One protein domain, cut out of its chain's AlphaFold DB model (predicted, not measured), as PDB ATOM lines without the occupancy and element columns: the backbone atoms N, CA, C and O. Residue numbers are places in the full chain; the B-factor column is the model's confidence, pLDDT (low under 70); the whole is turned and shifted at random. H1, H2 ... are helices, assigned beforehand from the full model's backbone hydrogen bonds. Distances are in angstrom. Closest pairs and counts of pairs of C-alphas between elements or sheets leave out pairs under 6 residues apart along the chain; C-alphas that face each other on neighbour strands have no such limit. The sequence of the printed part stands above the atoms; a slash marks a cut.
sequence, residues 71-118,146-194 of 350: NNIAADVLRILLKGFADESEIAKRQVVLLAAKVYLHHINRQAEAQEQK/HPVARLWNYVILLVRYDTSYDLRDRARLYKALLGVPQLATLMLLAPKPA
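AT A GLANCE: This is residues 71 to 118 and 146 to 194 of the 350 residues of the protein "Putative ap-3 complex beta3b subunit protein" of Eutypa lata (strain UCR-EL1) (UniProt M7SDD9). One long helix, H2, runs through the middle, and four shorter helices pack round it. H3 and H4 fold back on each other as a hairpin and make an up-and-down bundle of three with H2, each helix running against the one before it; H1 and H5 pack on H2 too, while residues 113 to 118 of H2 stick out. The printed part has 97 residues, 75 of them in five named helices, in the order H1 to H5 along the chain, with no named strand; the class is all helix. The whole is compact, with a radius of gyration of the C-alphas of 13.6 A, and elongated, spanning 43 by 28 by 26 A.

HOW THE PARTS SIT: Begin at H2, residues 90 to 118, the hub. With its residues 97 to 107 alone it touches H3, residues 147 to 160, at a steep tilt of 36 degrees, only just past shallow, opposite ways; the closest C-alphas, of Ala 100 and Trp 152, are 6.1 A apart. With residues 93 to 105 alone it touches H4, residues 165 to 178, at a shallow tilt of 9 degrees, the same way; look at C-alphas 94 and 167, the closest, 6.3 A apart. H3 and H4 form a hairpin, closest at C-alphas 159 and 168, 5.8 A. H1, residues 73 to 81, forms a hairpin with H2, closest at C-alphas 75 and 103, 6.6 A. H5, residues 181 to 189, touches H2, closest at C-alphas 102 and 188, 6.6 A; H5 and H4 only just touch, only at the corner, with 3 pairs of C-alphas within 8 A, the closest those of Leu 177 and Ala 184, 5.5 A. H1 and H5 are apart. In H1 to H5 every O i to N i+4 pair is within hydrogen-bond range.

IN THESE COORDINATES: Find C-alpha 90 at (206.986, 236.363, 210.205); from there H2 runs 42.4 A to C-alpha 118 at (216.659, 208.394, 179.825). H3 is 20.1 A long, H4 20.0 A, H1 12.3 A and H5 10.8 A, ending at C-alpha 189, (221.239, 227.727, 195.132).

THE WHOLE: The C-alphas farthest apart, of Lys 118 and Thr 163, are 44.2 A apart. Residues 119 to 145 are not printed; C-alphas 118 and 146 stand 19.0 A apart across this cut. Of the links printed whole, none is long. Residue 71 alone has a pLDDT under 70.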
ATOM      1  N   ASN A  71     217.578 211.242 200.392       60.53
ATOM      2  CA  ASN A  71     217.429 211.208 201.855       60.53
ATOM      3  C   ASN A  71     217.562 212.606 202.478       60.53
ATOM      4  O   ASN A  71     218.357 212.841 203.394       60.53
ATOM      5  N   ASN A  72     216.812 213.563 201.938       70.56
ATOM      6  CA  ASN A  72     216.926 214.950 202.350       70.56
ATOM      7  C   ASN A  72     216.117 215.235 203.622       70.56
ATOM      8  O   ASN A  72     214.887 215.306 203.594       70.56
ATOM      9  N   ILE A  73     216.829 215.491 204.720       84.62
ATOM     10  CA  ILE A  73     216.257 215.904 206.011       84.62
ATOM     11  C   ILE A  73     215.421 217.184 205.864       84.62
ATOM     12  O   ILE A  73     214.440 217.356 206.586       84.62
ATOM     13  N   ALA A  74     215.751 218.062 204.911       89.44
ATOM     14  CA  ALA A  74     215.038 219.321 204.726       89.44
ATOM     15  C   ALA A  74     213.554 219.126 204.373       89.44
ATOM     16  O   ALA A  74     212.722 219.899 204.839       89.44
ATOM     17  N   ALA A  75     213.192 218.079 203.619       89.62
ATOM     18  CA  ALA A  75     211.789 217.797 203.297       89.62
ATOM     19  C   ALA A  75     210.989 217.349 204.537       89.62
ATOM     20  O   ALA A  75     209.823 217.714 204.694       89.62
ATOM     21  N   ASP A  76     211.623 216.603 205.444       89.94
ATOM     22  CA  ASP A  76     211.017 216.207 206.716       89.94
ATOM     23  C   ASP A  76     210.881 217.383 207.684       89.94
ATOM     24  O   ASP A  76     209.821 217.559 208.287       89.94
ATOM     25  N   VAL A  77     211.917 218.220 207.791       92.06
ATOM     26  CA  VAL A  77     211.875 219.454 208.588       92.06
ATOM     27  C   VAL A  77     210.783 220.386 208.061       92.06
ATOM     28  O   VAL A  77     209.968 220.866 208.845       92.06
ATOM     29  N   LEU A  78     210.686 220.561 206.738       93.56
ATOM     30  CA  LEU A  78     209.610 221.322 206.099       93.56
ATOM     31  C   LEU A  78     208.233 220.784 206.496       93.56
ATOM     32  O   LEU A  78     207.354 221.543 206.887       93.56
ATOM     33  N   ARG A  79     208.041 219.463 206.436       92.44
ATOM     34  CA  ARG A  79     206.774 218.828 206.813       92.44
ATOM     35  C   ARG A  79     206.403 219.072 208.279       92.44
ATOM     36  O   ARG A  79     205.215 219.179 208.573       92.44
ATOM     37  N   ILE A  80     207.377 219.120 209.190       92.75
ATOM     38  CA  ILE A  80     207.141 219.434 210.608       92.75
ATOM     39  C   ILE A  80     206.755 220.910 210.760       92.75
ATOM     40  O   ILE A  80     205.711 221.196 211.344       92.75
ATOM     41  N   LEU A  81     207.522 221.818 210.152       93.38
ATOM     42  CA  LEU A  81     207.287 223.267 210.194       93.38
ATOM     43  C   LEU A  81     205.915 223.658 209.633       93.38
ATOM     44  O   LEU A  81     205.225 224.506 210.189       93.38
ATOM     45  N   LEU A  82     205.467 222.993 208.567       94.25
ATOM     46  CA  LEU A  82     204.180 223.290 207.935       94.25
ATOM     47  C   LEU A  82     202.957 222.931 208.792       94.25
ATOM     48  O   LEU A  82     201.859 223.394 208.487       94.25
ATOM     49  N   LYS A  83     203.112 222.128 209.855       93.50
ATOM     50  CA  LYS A  83     202.017 221.852 210.803       93.50
ATOM     51  C   LYS A  83     201.736 223.037 211.724       93.50
ATOM     52  O   LYS A  83     200.579 223.258 212.054       93.50
ATOM     53  N   GLY A  84     202.781 223.763 212.118       91.69
ATOM     54  CA  GLY A  84     202.712 224.931 212.999       91.69
ATOM     55  C   GLY A  84     202.864 226.261 212.264       91.69
ATOM     56  O   GLY A  84     203.091 227.274 212.904       91.69
ATOM     57  N   PHE A  85     202.759 226.278 210.928       93.81
ATOM     58  CA  PHE A  85     203.089 227.453 210.113       93.81
ATOM     59  C   PHE A  85     202.349 228.727 210.536       93.81
ATOM     60  O   PHE A  85     202.919 229.808 210.460       93.81
ATOM     61  N   ALA A  86     201.093 228.609 210.975       92.31
ATOM     62  CA  ALA A  86     200.287 229.753 211.396       92.31
ATOM     63  C   ALA A  86     200.832 230.436 212.663       92.31
ATOM     64  O   ALA A  86     200.783 231.662 212.739       92.31
ATOM     65  N   ASP A  87     201.386 229.648 213.590       92.44
ATOM     66  CA  ASP A  87     201.863 230.096 214.905       92.44
ATOM     67  C   ASP A  87     203.309 230.628 214.863       92.44
ATOM     68  O   ASP A  87     203.813 231.173 215.843       92.44
ATOM     69  N   GLU A  88     204.000 230.473 213.732       92.88
ATOM     70  CA  GLU A  88     205.373 230.948 213.559       92.88
ATOM     71  C   GLU A  88     205.453 232.472 213.390       92.88
ATOM     72  O   GLU A  88     204.579 233.120 212.809       92.88
ATOM     73  N   SER A  89     206.578 233.045 213.815       94.19
ATOM     74  CA  SER A  89     206.907 234.450 213.547       94.19
ATOM     75  C   SER A  89     207.064 234.733 212.046       94.19
ATOM     76  O   SER A  89     207.459 233.857 211.271       94.19
ATOM     77  N   GLU A  90     206.843 235.979 211.619       94.12
ATOM     78  CA  GLU A  90     206.986 236.363 210.205       94.12
ATOM     79  C   GLU A  90     208.379 236.058 209.638       94.12
ATOM     80  O   GLU A  90     208.513 235.591 208.506       94.12
ATOM     81  N   ILE A  91     209.426 236.272 210.437       94.31
ATOM     82  CA  ILE A  91     210.819 236.041 210.038       94.31
ATOM     83  C   ILE A  91     211.062 234.544 209.815       94.31
ATOM     84  O   ILE A  91     211.656 234.159 208.804       94.31
ATOM     85  N   ALA A  92     210.540 233.689 210.700       94.12
ATOM     86  CA  ALA A  92     210.600 232.241 210.529       94.12
ATOM     87  C   ALA A  92     209.785 231.788 209.307       94.12
ATOM     88  O   ALA A  92     210.310 231.044 208.476       94.12
ATOM     89  N   LYS A  93     208.560 232.301 209.117       95.69
ATOM     90  CA  LYS A  93     207.724 232.011 207.937       95.69
ATOM     91  C   LYS A  93     208.445 232.342 206.628       95.69
ATOM     92  O   LYS A  93     208.429 231.522 205.709       95.69
ATOM     93  N   ARG A  94     209.147 233.485 206.546       95.62
ATOM     94  CA  ARG A  94     209.952 233.864 205.362       95.62
ATOM     95  C   ARG A  94     210.989 232.789 205.039       95.62
ATOM     96  O   ARG A  94     211.140 232.412 203.874       95.62
ATOM     97  N   GLN A  95     211.662 232.259 206.061       95.44
ATOM     98  CA  GLN A  95     212.645 231.187 205.890       95.44
ATOM     99  C   GLN A  95     212.000 229.837 205.547       95.44
ATOM    100  O   GLN A  95     212.555 229.108 204.729       95.44
ATOM    101  N   VAL A  96     210.818 229.516 206.087       95.94
ATOM    102  CA  VAL A  96     210.063 228.302 205.714       95.94
ATOM    103  C   VAL A  96     209.720 228.311 204.225       95.94
ATOM    104  O   VAL A  96     209.919 227.307 203.539       95.94
ATOM    105  N   VAL A  97     209.243 229.445 203.704       96.00
ATOM    106  CA  VAL A  97     208.891 229.582 202.283       96.00
ATOM    107  C   VAL A  97     210.135 229.464 201.395       96.00
ATOM    108  O   VAL A  97     210.098 228.758 200.385       96.00
ATOM    109  N   LEU A  98     211.254 230.085 201.787       95.25
ATOM    110  CA  LEU A  98     212.531 229.944 201.080       95.25
ATOM    111  C   LEU A  98     213.012 228.483 201.070       95.25
ATOM    112  O   LEU A  98     213.416 227.970 200.025       95.25
ATOM    113  N   LEU A  99     212.941 227.797 202.215       94.88
ATOM    114  CA  LEU A  99     213.297 226.383 202.329       94.88
ATOM    115  C   LEU A  99     212.418 225.523 201.415       94.88
ATOM    116  O   LEU A  99     212.941 224.667 200.704       94.88
ATOM    117  N   ALA A 100     211.108 225.772 201.379       94.75
ATOM    118  CA  ALA A 100     210.190 225.061 200.492       94.75
ATOM    119  C   ALA A 100     210.563 225.239 199.013       94.75
ATOM    120  O   ALA A 100     210.600 224.254 198.274       94.75
ATOM    121  N   ALA A 101     210.902 226.467 198.601       94.44
ATOM    122  CA  ALA A 101     211.332 226.759 197.237       94.44
ATOM    123  C   ALA A 101     212.636 226.022 196.884       94.44
ATOM    124  O   ALA A 101     212.706 225.378 195.839       94.44
ATOM    125  N   LYS A 102     213.635 226.034 197.778       93.12
ATOM    126  CA  LYS A 102     214.905 225.308 197.587       93.12
ATOM    127  C   LYS A 102     214.706 223.793 197.475       93.12
ATOM    128  O   LYS A 102     215.251 223.161 196.572       93.12
ATOM    129  N   VAL A 103     213.910 223.199 198.368       92.38
ATOM    130  CA  VAL A 103     213.628 221.750 198.360       92.38
ATOM    131  C   VAL A 103     212.899 221.343 197.076       92.38
ATOM    132  O   VAL A 103     213.232 220.318 196.479       92.38
ATOM    133  N   TYR A 104     211.933 222.146 196.624       92.12
ATOM    134  CA  TYR A 104     211.218 221.891 195.374       92.12
ATOM    135  C   TYR A 104     212.111 222.081 194.140       92.12
ATOM    136  O   TYR A 104     212.071 221.256 193.229       92.12
ATOM    137  N   LEU A 105     212.992 223.084 194.135       91.88
ATOM    138  CA  LEU A 105     213.964 223.291 193.062       91.88
ATOM    139  C   LEU A 105     214.930 222.110 192.913       91.88
ATOM    140  O   LEU A 105     215.129 221.616 191.806       91.88
ATOM    141  N   HIS A 106     215.467 221.585 194.019       90.25
ATOM    142  CA  HIS A 106     216.280 220.365 193.975       90.25
ATOM    143  C   HIS A 106     215.507 219.170 193.407       90.25
ATOM    144  O   HIS A 106     216.090 218.323 192.733       90.25
ATOM    145  N   HIS A 107     214.200 219.086 193.666       89.12
ATOM    146  CA  HIS A 107     213.359 218.052 193.080       89.12
ATOM    147  C   HIS A 107     213.193 218.231 191.564       89.12
ATOM    148  O   HIS A 107     213.372 217.257 190.835       89.12
ATOM    149  N   ILE A 108     212.926 219.454 191.087       89.88
ATOM    150  CA  ILE A 108     212.833 219.767 189.650       89.88
ATOM    151  C   ILE A 108     214.145 219.432 188.933       89.88
ATOM    152  O   ILE A 108     214.122 218.736 187.919       89.88
ATOM    153  N   ASN A 109     215.284 219.864 189.480       89.38
ATOM    154  CA  ASN A 109     216.593 219.636 188.862       89.38
ATOM    155  C   ASN A 109     216.890 218.136 188.710       89.38
ATOM    156  O   ASN A 109     217.294 217.692 187.640       89.38
ATOM    157  N   ARG A 110     216.562 217.320 189.721       86.31
ATOM    158  CA  ARG A 110     216.710 215.855 189.634       86.31
ATOM    159  C   ARG A 110     215.779 215.214 188.615       86.31
ATOM    160  O   ARG A 110     216.168 214.258 187.949       86.31
ATOM    161  N   GLN A 111     214.541 215.696 188.502       86.19
ATOM    162  CA  GLN A 111     213.633 215.204 187.468       86.19
ATOM    163  C   GLN A 111     214.171 215.521 186.067       86.19
ATOM    164  O   GLN A 111     214.099 214.657 185.191       86.19
ATOM    165  N   ALA A 112     214.732 216.718 185.864       86.69
ATOM    166  CA  ALA A 112     215.355 217.114 184.605       86.69
ATOM    167  C   ALA A 112     216.568 216.226 184.271       86.69
ATOM    168  O   ALA A 112     216.602 215.626 183.196       86.69
ATOM    169  N   GLU A 113     217.485 216.027 185.226       86.00
ATOM    170  CA  GLU A 113     218.643 215.127 185.082       86.00
ATOM    171  C   GLU A 113     218.216 213.685 184.746       86.00
ATOM    172  O   GLU A 113     218.761 213.052 183.838       86.00
ATOM    173  N   ALA A 114     217.191 213.158 185.426       84.81
ATOM    174  CA  ALA A 114     216.678 211.811 185.169       84.81
ATOM    175  C   ALA A 114     216.035 211.669 183.775       84.81
ATOM    176  O   ALA A 114     216.096 210.596 183.165       84.81
ATOM    177  N   GLN A 115     215.406 212.728 183.253       82.44
ATOM    178  CA  GLN A 115     214.863 212.743 181.892       82.44
ATOM    179  C   GLN A 115     215.971 212.790 180.833       82.44
ATOM    180  O   GLN A 115     215.854 212.122 179.802       82.44
ATOM    181  N   GLU A 116     217.050 213.530 181.081       82.25
ATOM    182  CA  GLU A 116     218.216 213.575 180.195       82.25
ATOM    183  C   GLU A 116     218.930 212.220 180.130       82.25
ATOM    184  O   GLU A 116     219.203 211.723 179.037       82.25
ATOM    185  N   GLN A 117     219.123 211.559 181.274       77.88
ATOM    186  CA  GLN A 117     219.722 210.220 181.329       77.88
ATOM    187  C   GLN A 117     218.892 209.172 180.567       77.88
ATOM    188  O   GLN A 117     219.453 208.316 179.882       77.88
ATOM    189  N   LYS A 118     217.554 209.264 180.611       79.44
ATOM    190  CA  LYS A 118     216.659 208.394 179.825       79.44
ATOM    191  C   LYS A 118     216.738 208.651 178.318       79.44
ATOM    192  O   LYS A 118     216.556 207.716 177.546       79.44
ATOM    193  N   HIS A 146     204.486 213.174 193.682       85.12
ATOM    194  CA  HIS A 146     205.639 213.203 194.562       85.12
ATOM    195  C   HIS A 146     205.361 214.015 195.845       85.12
ATOM    196  O   HIS A 146     204.816 215.123 195.778       85.12
ATOM    197  N   PRO A 147     205.770 213.526 197.035       88.25
ATOM    198  CA  PRO A 147     205.494 214.197 198.308       88.25
ATOM    199  C   PRO A 147     206.018 215.638 198.353       88.25
ATOM    200  O   PRO A 147     205.337 216.514 198.876       88.25
ATOM    201  N   VAL A 148     207.182 215.912 197.754       89.25
ATOM    202  CA  VAL A 148     207.770 217.266 197.716       89.25
ATOM    203  C   VAL A 148     206.917 218.245 196.902       89.25
ATOM    204  O   VAL A 148     206.725 219.380 197.332       89.25
ATOM    205  N   ALA A 149     206.344 217.811 195.773       90.25
ATOM    206  CA  ALA A 149     205.453 218.652 194.974       90.25
ATOM    207  C   ALA A 149     204.154 218.972 195.735       90.25
ATOM    208  O   ALA A 149     203.676 220.107 195.717       90.25
ATOM    209  N   ARG A 150     203.618 218.001 196.491       92.25
ATOM    210  CA  ARG A 150     202.460 218.229 197.374       92.25
ATOM    211  C   ARG A 150     202.779 219.205 198.503       92.25
ATOM    212  O   ARG A 150     201.962 220.080 198.775       92.25
ATOM    213  N   LEU A 151     203.951 219.082 199.132       92.50
ATOM    214  CA  LEU A 151     204.403 220.022 200.163       92.50
ATOM    215  C   LEU A 151     204.519 221.442 199.602       92.50
ATOM    216  O   LEU A 151     204.024 222.372 200.227       92.50
ATOM    217  N   TRP A 152     205.096 221.606 198.410       93.94
ATOM    218  CA  TRP A 152     205.181 222.905 197.740       93.94
ATOM    219  C   TRP A 152     203.799 223.519 197.475       93.94
ATOM    220  O   TRP A 152     203.539 224.659 197.858       93.94
ATOM    221  N   ASN A 153     202.879 222.745 196.893       93.56
ATOM    222  CA  ASN A 153     201.510 223.203 196.650       93.56
ATOM    223  C   ASN A 153     200.790 223.583 197.952       93.56
ATOM    224  O   ASN A 153     200.050 224.567 197.985       93.56
ATOM    225  N   TYR A 154     201.040 222.838 199.031       94.44
ATOM    226  CA  TYR A 154     200.510 223.148 200.353       94.44
ATOM    227  C   TYR A 154     201.087 224.457 200.915       94.44
ATOM    228  O   TYR A 154     200.317 225.290 201.386       94.44
ATOM    229  N   VAL A 155     202.399 224.699 200.788       95.75
ATOM    230  CA  VAL A 155     203.038 225.968 201.198       95.75
ATOM    231  C   VAL A 155     202.412 227.152 200.468       95.75
ATOM    232  O   VAL A 155     202.024 228.129 201.101       95.75
ATOM    233  N   ILE A 156     202.259 227.062 199.144       94.94
ATOM    234  CA  ILE A 156     201.656 228.137 198.344       94.94
ATOM    235  C   ILE A 156     200.206 228.402 198.760       94.94
ATOM    236  O   ILE A 156     199.773 229.556 198.778       94.94
ATOM    237  N   LEU A 157     199.454 227.355 199.111       94.56
ATOM    238  CA  LEU A 157     198.091 227.500 199.612       94.56
ATOM    239  C   LEU A 157     198.070 228.200 200.974       94.56
ATOM    240  O   LEU A 157     197.284 229.126 201.144       94.56
ATOM    241  N   LEU A 158     198.940 227.807 201.909       93.94
ATOM    242  CA  LEU A 158     199.043 228.442 203.225       93.94
ATOM    243  C   LEU A 158     199.408 229.925 203.108       93.94
ATOM    244  O   LEU A 158     198.705 230.774 203.647       93.94
ATOM    245  N   VAL A 159     200.455 230.244 202.342       95.81
ATOM    246  CA  VAL A 159     200.938 231.624 202.196       95.81
ATOM    247  C   VAL A 159     199.908 232.514 201.505       95.81
ATOM    248  O   VAL A 159     199.813 233.696 201.820       95.81
ATOM    249  N   ARG A 160     199.081 231.971 200.600       94.19
ATOM    250  CA  ARG A 160     198.013 232.737 199.936       94.19
ATOM    251  C   ARG A 160     197.058 233.411 200.929       94.19
ATOM    252  O   ARG A 160     196.531 234.473 200.597       94.19
ATOM    253  N   TYR A 161     196.842 232.798 202.090       92.81
ATOM    254  CA  TYR A 161     195.948 233.288 203.141       92.81
ATOM    255  C   TYR A 161     196.695 233.857 204.357       92.81
ATOM    256  O   TYR A 161     196.065 234.114 205.378       92.81
ATOM    257  N   ASP A 162     198.013 234.060 204.266       94.88
ATOM    258  CA  ASP A 162     198.780 234.691 205.342       94.88
ATOM    259  C   ASP A 162     198.495 236.203 205.417       94.88
ATOM    260  O   ASP A 162     198.172 236.851 204.414       94.88
ATOM    261  N   THR A 163     198.602 236.771 206.617       92.88
ATOM    262  CA  THR A 163     198.330 238.187 206.886       92.88
ATOM    263  C   THR A 163     199.373 239.099 206.249       92.88
ATOM    264  O   THR A 163     199.028 240.148 205.701       92.88
ATOM    265  N   SER A 164     200.639 238.690 206.235       94.62
ATOM    266  CA  SER A 164     201.729 239.525 205.732       94.62
ATOM    267  C   SER A 164     201.712 239.625 204.198       94.62
ATOM    268  O   SER A 164     201.509 238.645 203.470       94.62
ATOM    269  N   TYR A 165     201.884 240.843 203.679       94.38
ATOM    270  CA  TYR A 165     201.922 241.092 202.233       94.38
ATOM    271  C   TYR A 165     203.240 240.616 201.614       94.38
ATOM    272  O   TYR A 165     203.221 239.917 200.602       94.38
ATOM    273  N   ASP A 166     204.367 240.875 202.282       94.75
ATOM    274  CA  ASP A 166     205.694 240.465 201.807       94.75
ATOM    275  C   ASP A 166     205.809 238.940 201.620       94.75
ATOM    276  O   ASP A 166     206.345 238.489 200.610       94.75
ATOM    277  N   LEU A 167     205.241 238.117 202.517       94.69
ATOM    278  CA  LEU A 167     205.233 236.660 202.312       94.69
ATOM    279  C   LEU A 167     204.459 236.259 201.059       94.69
ATOM    280  O   LEU A 167     204.915 235.394 200.304       94.69
ATOM    281  N   ARG A 168     203.301 236.884 200.824       95.38
ATOM    282  CA  ARG A 168     202.465 236.628 199.646       95.38
ATOM    283  C   ARG A 168     203.199 236.994 198.361       95.38
ATOM    284  O   ARG A 168     203.156 236.212 197.407       95.38
ATOM    285  N   ASP A 169     203.904 238.118 198.347       96.00
ATOM    286  CA  ASP A 169     204.685 238.565 197.193       96.00
ATOM    287  C   ASP A 169     205.913 237.692 196.955       96.00
ATOM    288  O   ASP A 169     206.124 237.224 195.833       96.00
ATOM    289  N   ARG A 170     206.650 237.334 198.009       94.50
ATOM    290  CA  ARG A 170     207.773 236.391 197.910       94.50
ATOM    291  C   ARG A 170     207.334 235.020 197.413       94.50
ATOM    292  O   ARG A 170     208.004 234.437 196.568       94.50
ATOM    293  N   ALA A 171     206.194 234.503 197.869       95.38
ATOM    294  CA  ALA A 171     205.666 233.238 197.360       95.38
ATOM    295  C   ALA A 171     205.291 233.314 195.872       95.38
ATOM    296  O   ALA A 171     205.532 232.355 195.134       95.38
ATOM    297  N   ARG A 172     204.742 234.447 195.404       94.69
ATOM    298  CA  ARG A 172     204.490 234.683 193.970       94.69
ATOM    299  C   ARG A 172     205.797 234.748 193.184       94.69
ATOM    300  O   ARG A 172     205.895 234.080 192.157       94.69
ATOM    301  N   LEU A 173     206.789 235.478 193.695       94.94
ATOM    302  CA  LEU A 173     208.123 235.582 193.109       94.94
ATOM    303  C   LEU A 173     208.771 234.203 192.979       94.94
ATOM    304  O   LEU A 173     209.158 233.817 191.881       94.94
ATOM    305  N   TYR A 174     208.828 233.421 194.059       95.06
ATOM    306  CA  TYR A 174     209.407 232.080 194.018       95.06
ATOM    307  C   TYR A 174     208.644 231.158 193.073       95.06
ATOM    308  O   TYR A 174     209.267 230.414 192.325       95.06
ATOM    309  N   LYS A 175     207.308 231.220 193.050       93.88
ATOM    310  CA  LYS A 175     206.508 230.433 192.107       93.88
ATOM    311  C   LYS A 175     206.820 230.788 190.650       93.88
ATOM    312  O   LYS A 175     206.907 229.880 189.828       93.88
ATOM    313  N   ALA A 176     206.984 232.073 190.334       93.88
ATOM    314  CA  ALA A 176     207.369 232.519 188.997       93.88
ATOM    315  C   ALA A 176     208.804 232.086 188.654       93.88
ATOM    316  O   ALA A 176     209.038 231.524 187.586       93.88
ATOM    317  N   LEU A 177     209.735 232.264 189.595       93.81
ATOM    318  CA  LEU A 177     211.140 231.896 189.456       93.81
ATOM    319  C   LEU A 177     211.314 230.391 189.212       93.81
ATOM    320  O   LEU A 177     212.041 229.998 188.309       93.81
ATOM    321  N   LEU A 178     210.593 229.545 189.952       91.06
ATOM    322  CA  LEU A 178     210.611 228.086 189.788       91.06
ATOM    323  C   LEU A 178     210.044 227.615 188.440       91.06
ATOM    324  O   LEU A 178     210.323 226.492 188.030       91.06
ATOM    325  N   GLY A 179     209.288 228.464 187.732       89.50
ATOM    326  CA  GLY A 179     208.907 228.218 186.340       89.50
ATOM    327  C   GLY A 179     210.096 228.251 185.372       89.50
ATOM    328  O   GLY A 179     210.013 227.679 184.287       89.50
ATOM    329  N   VAL A 180     211.211 228.874 185.772       92.50
ATOM    330  CA  VAL A 180     212.465 228.957 185.013       92.50
ATOM    331  C   VAL A 180     213.598 228.335 185.852       92.50
ATOM    332  O   VAL A 180     214.326 229.044 186.553       92.50
ATOM    333  N   PRO A 181     213.786 227.001 185.805       86.69
ATOM    334  CA  PRO A 181     214.652 226.286 186.751       86.69
ATOM    335  C   PRO A 181     216.139 226.668 186.661       86.69
ATOM    336  O   PRO A 181     216.839 226.647 187.674       86.69
ATOM    337  N   GLN A 182     216.624 227.065 185.478       88.44
ATOM    338  CA  GLN A 182     218.010 227.513 185.280       88.44
ATOM    339  C   GLN A 182     218.313 228.780 186.093       88.44
ATOM    340  O   GLN A 182     219.262 228.810 186.875       88.44
ATOM    341  N   LEU A 183     217.453 229.797 185.970       90.69
ATOM    342  CA  LEU A 183     217.569 231.042 186.728       90.69
ATOM    343  C   LEU A 183     217.347 230.804 188.224       90.69
ATOM    344  O   LEU A 183     218.083 231.333 189.053       90.69
ATOM    345  N   ALA A 184     216.370 229.965 188.577       90.69
ATOM    346  CA  ALA A 184     216.101 229.613 189.967       90.69
ATOM    347  C   ALA A 184     217.315 228.964 190.647       90.69
ATOM    348  O   ALA A 184     217.605 229.271 191.801       90.69
ATOM    349  N   THR A 185     218.039 228.099 189.933       90.69
ATOM    350  CA  THR A 185     219.265 227.456 190.429       90.69
ATOM    351  C   THR A 185     220.352 228.487 190.696       90.69
ATOM    352  O   THR A 185     220.933 228.476 191.777       90.69
ATOM    353  N   LEU A 186     220.560 229.424 189.770       90.50
ATOM    354  CA  LEU A 186     221.527 230.503 189.954       90.50
ATOM    355  C   LEU A 186     221.156 231.383 191.155       90.50
ATOM    356  O   LEU A 186     221.999 231.639 192.000       90.50
ATOM    357  N   MET A 187     219.897 231.803 191.293       89.94
ATOM    358  CA  MET A 187     219.531 232.751 192.353       89.94
ATOM    359  C   MET A 187     219.340 232.113 193.737       89.94
ATOM    360  O   MET A 187     219.720 232.705 194.744       89.94
ATOM    361  N   LEU A 188     218.728 230.926 193.828       90.19
ATOM    362  CA  LEU A 188     218.376 230.313 195.119       90.19
ATOM    363  C   LEU A 188     219.446 229.359 195.658       90.19
ATOM    364  O   LEU A 188     219.516 229.164 196.878       90.19
ATOM    365  N   LEU A 189     220.234 228.736 194.775       89.19
ATOM    366  CA  LEU A 189     221.239 227.727 195.132       89.19
ATOM    367  C   LEU A 189     222.682 228.212 194.952       89.19
ATOM    368  O   LEU A 189     223.593 227.438 195.232       89.19
ATOM    369  N   ALA A 190     222.907 229.461 194.525       86.88
ATOM    370  CA  ALA A 190     224.254 230.016 194.489       86.88
ATOM    371  C   ALA A 190     224.923 229.951 195.872       86.88
ATOM    372  O   ALA A 190     224.270 230.243 196.886       86.88
ATOM    373  N   PRO A 191     226.224 229.600 195.918       81.12
ATOM    374  CA  PRO A 191     226.990 229.645 197.149       81.12
ATOM    375  C   PRO A 191     227.022 231.088 197.637       81.12
ATOM    376  O   PRO A 191     227.409 232.006 196.914       81.12
ATOM    377  N   LYS A 192     226.580 231.299 198.871       82.75
ATOM    378  CA  LYS A 192     226.608 232.632 199.467       82.75
ATOM    379  C   LYS A 192     228.032 232.935 199.920       82.75
ATOM    380  O   LYS A 192     228.649 232.051 200.520       82.75
ATOM    381  N   PRO A 193     228.536 234.155 199.686       77.75
ATOM    382  CA  PRO A 193     229.878 234.518 200.113       77.75
ATOM    383  C   PRO A 193     230.019 234.314 201.624       77.75
ATOM    384  O   PRO A 193     229.085 234.569 202.397       77.75
ATOM    385  N   ALA A 194     231.180 233.809 202.041       74.94
ATOM    386  CA  ALA A 194     231.484 233.662 203.453       74.94
ATOM    387  C   ALA A 194     231.504 235.056 204.108       74.94
ATOM    388  O   ALA A 194     232.039 235.995 203.512       74.94
TER     389      ALA A 194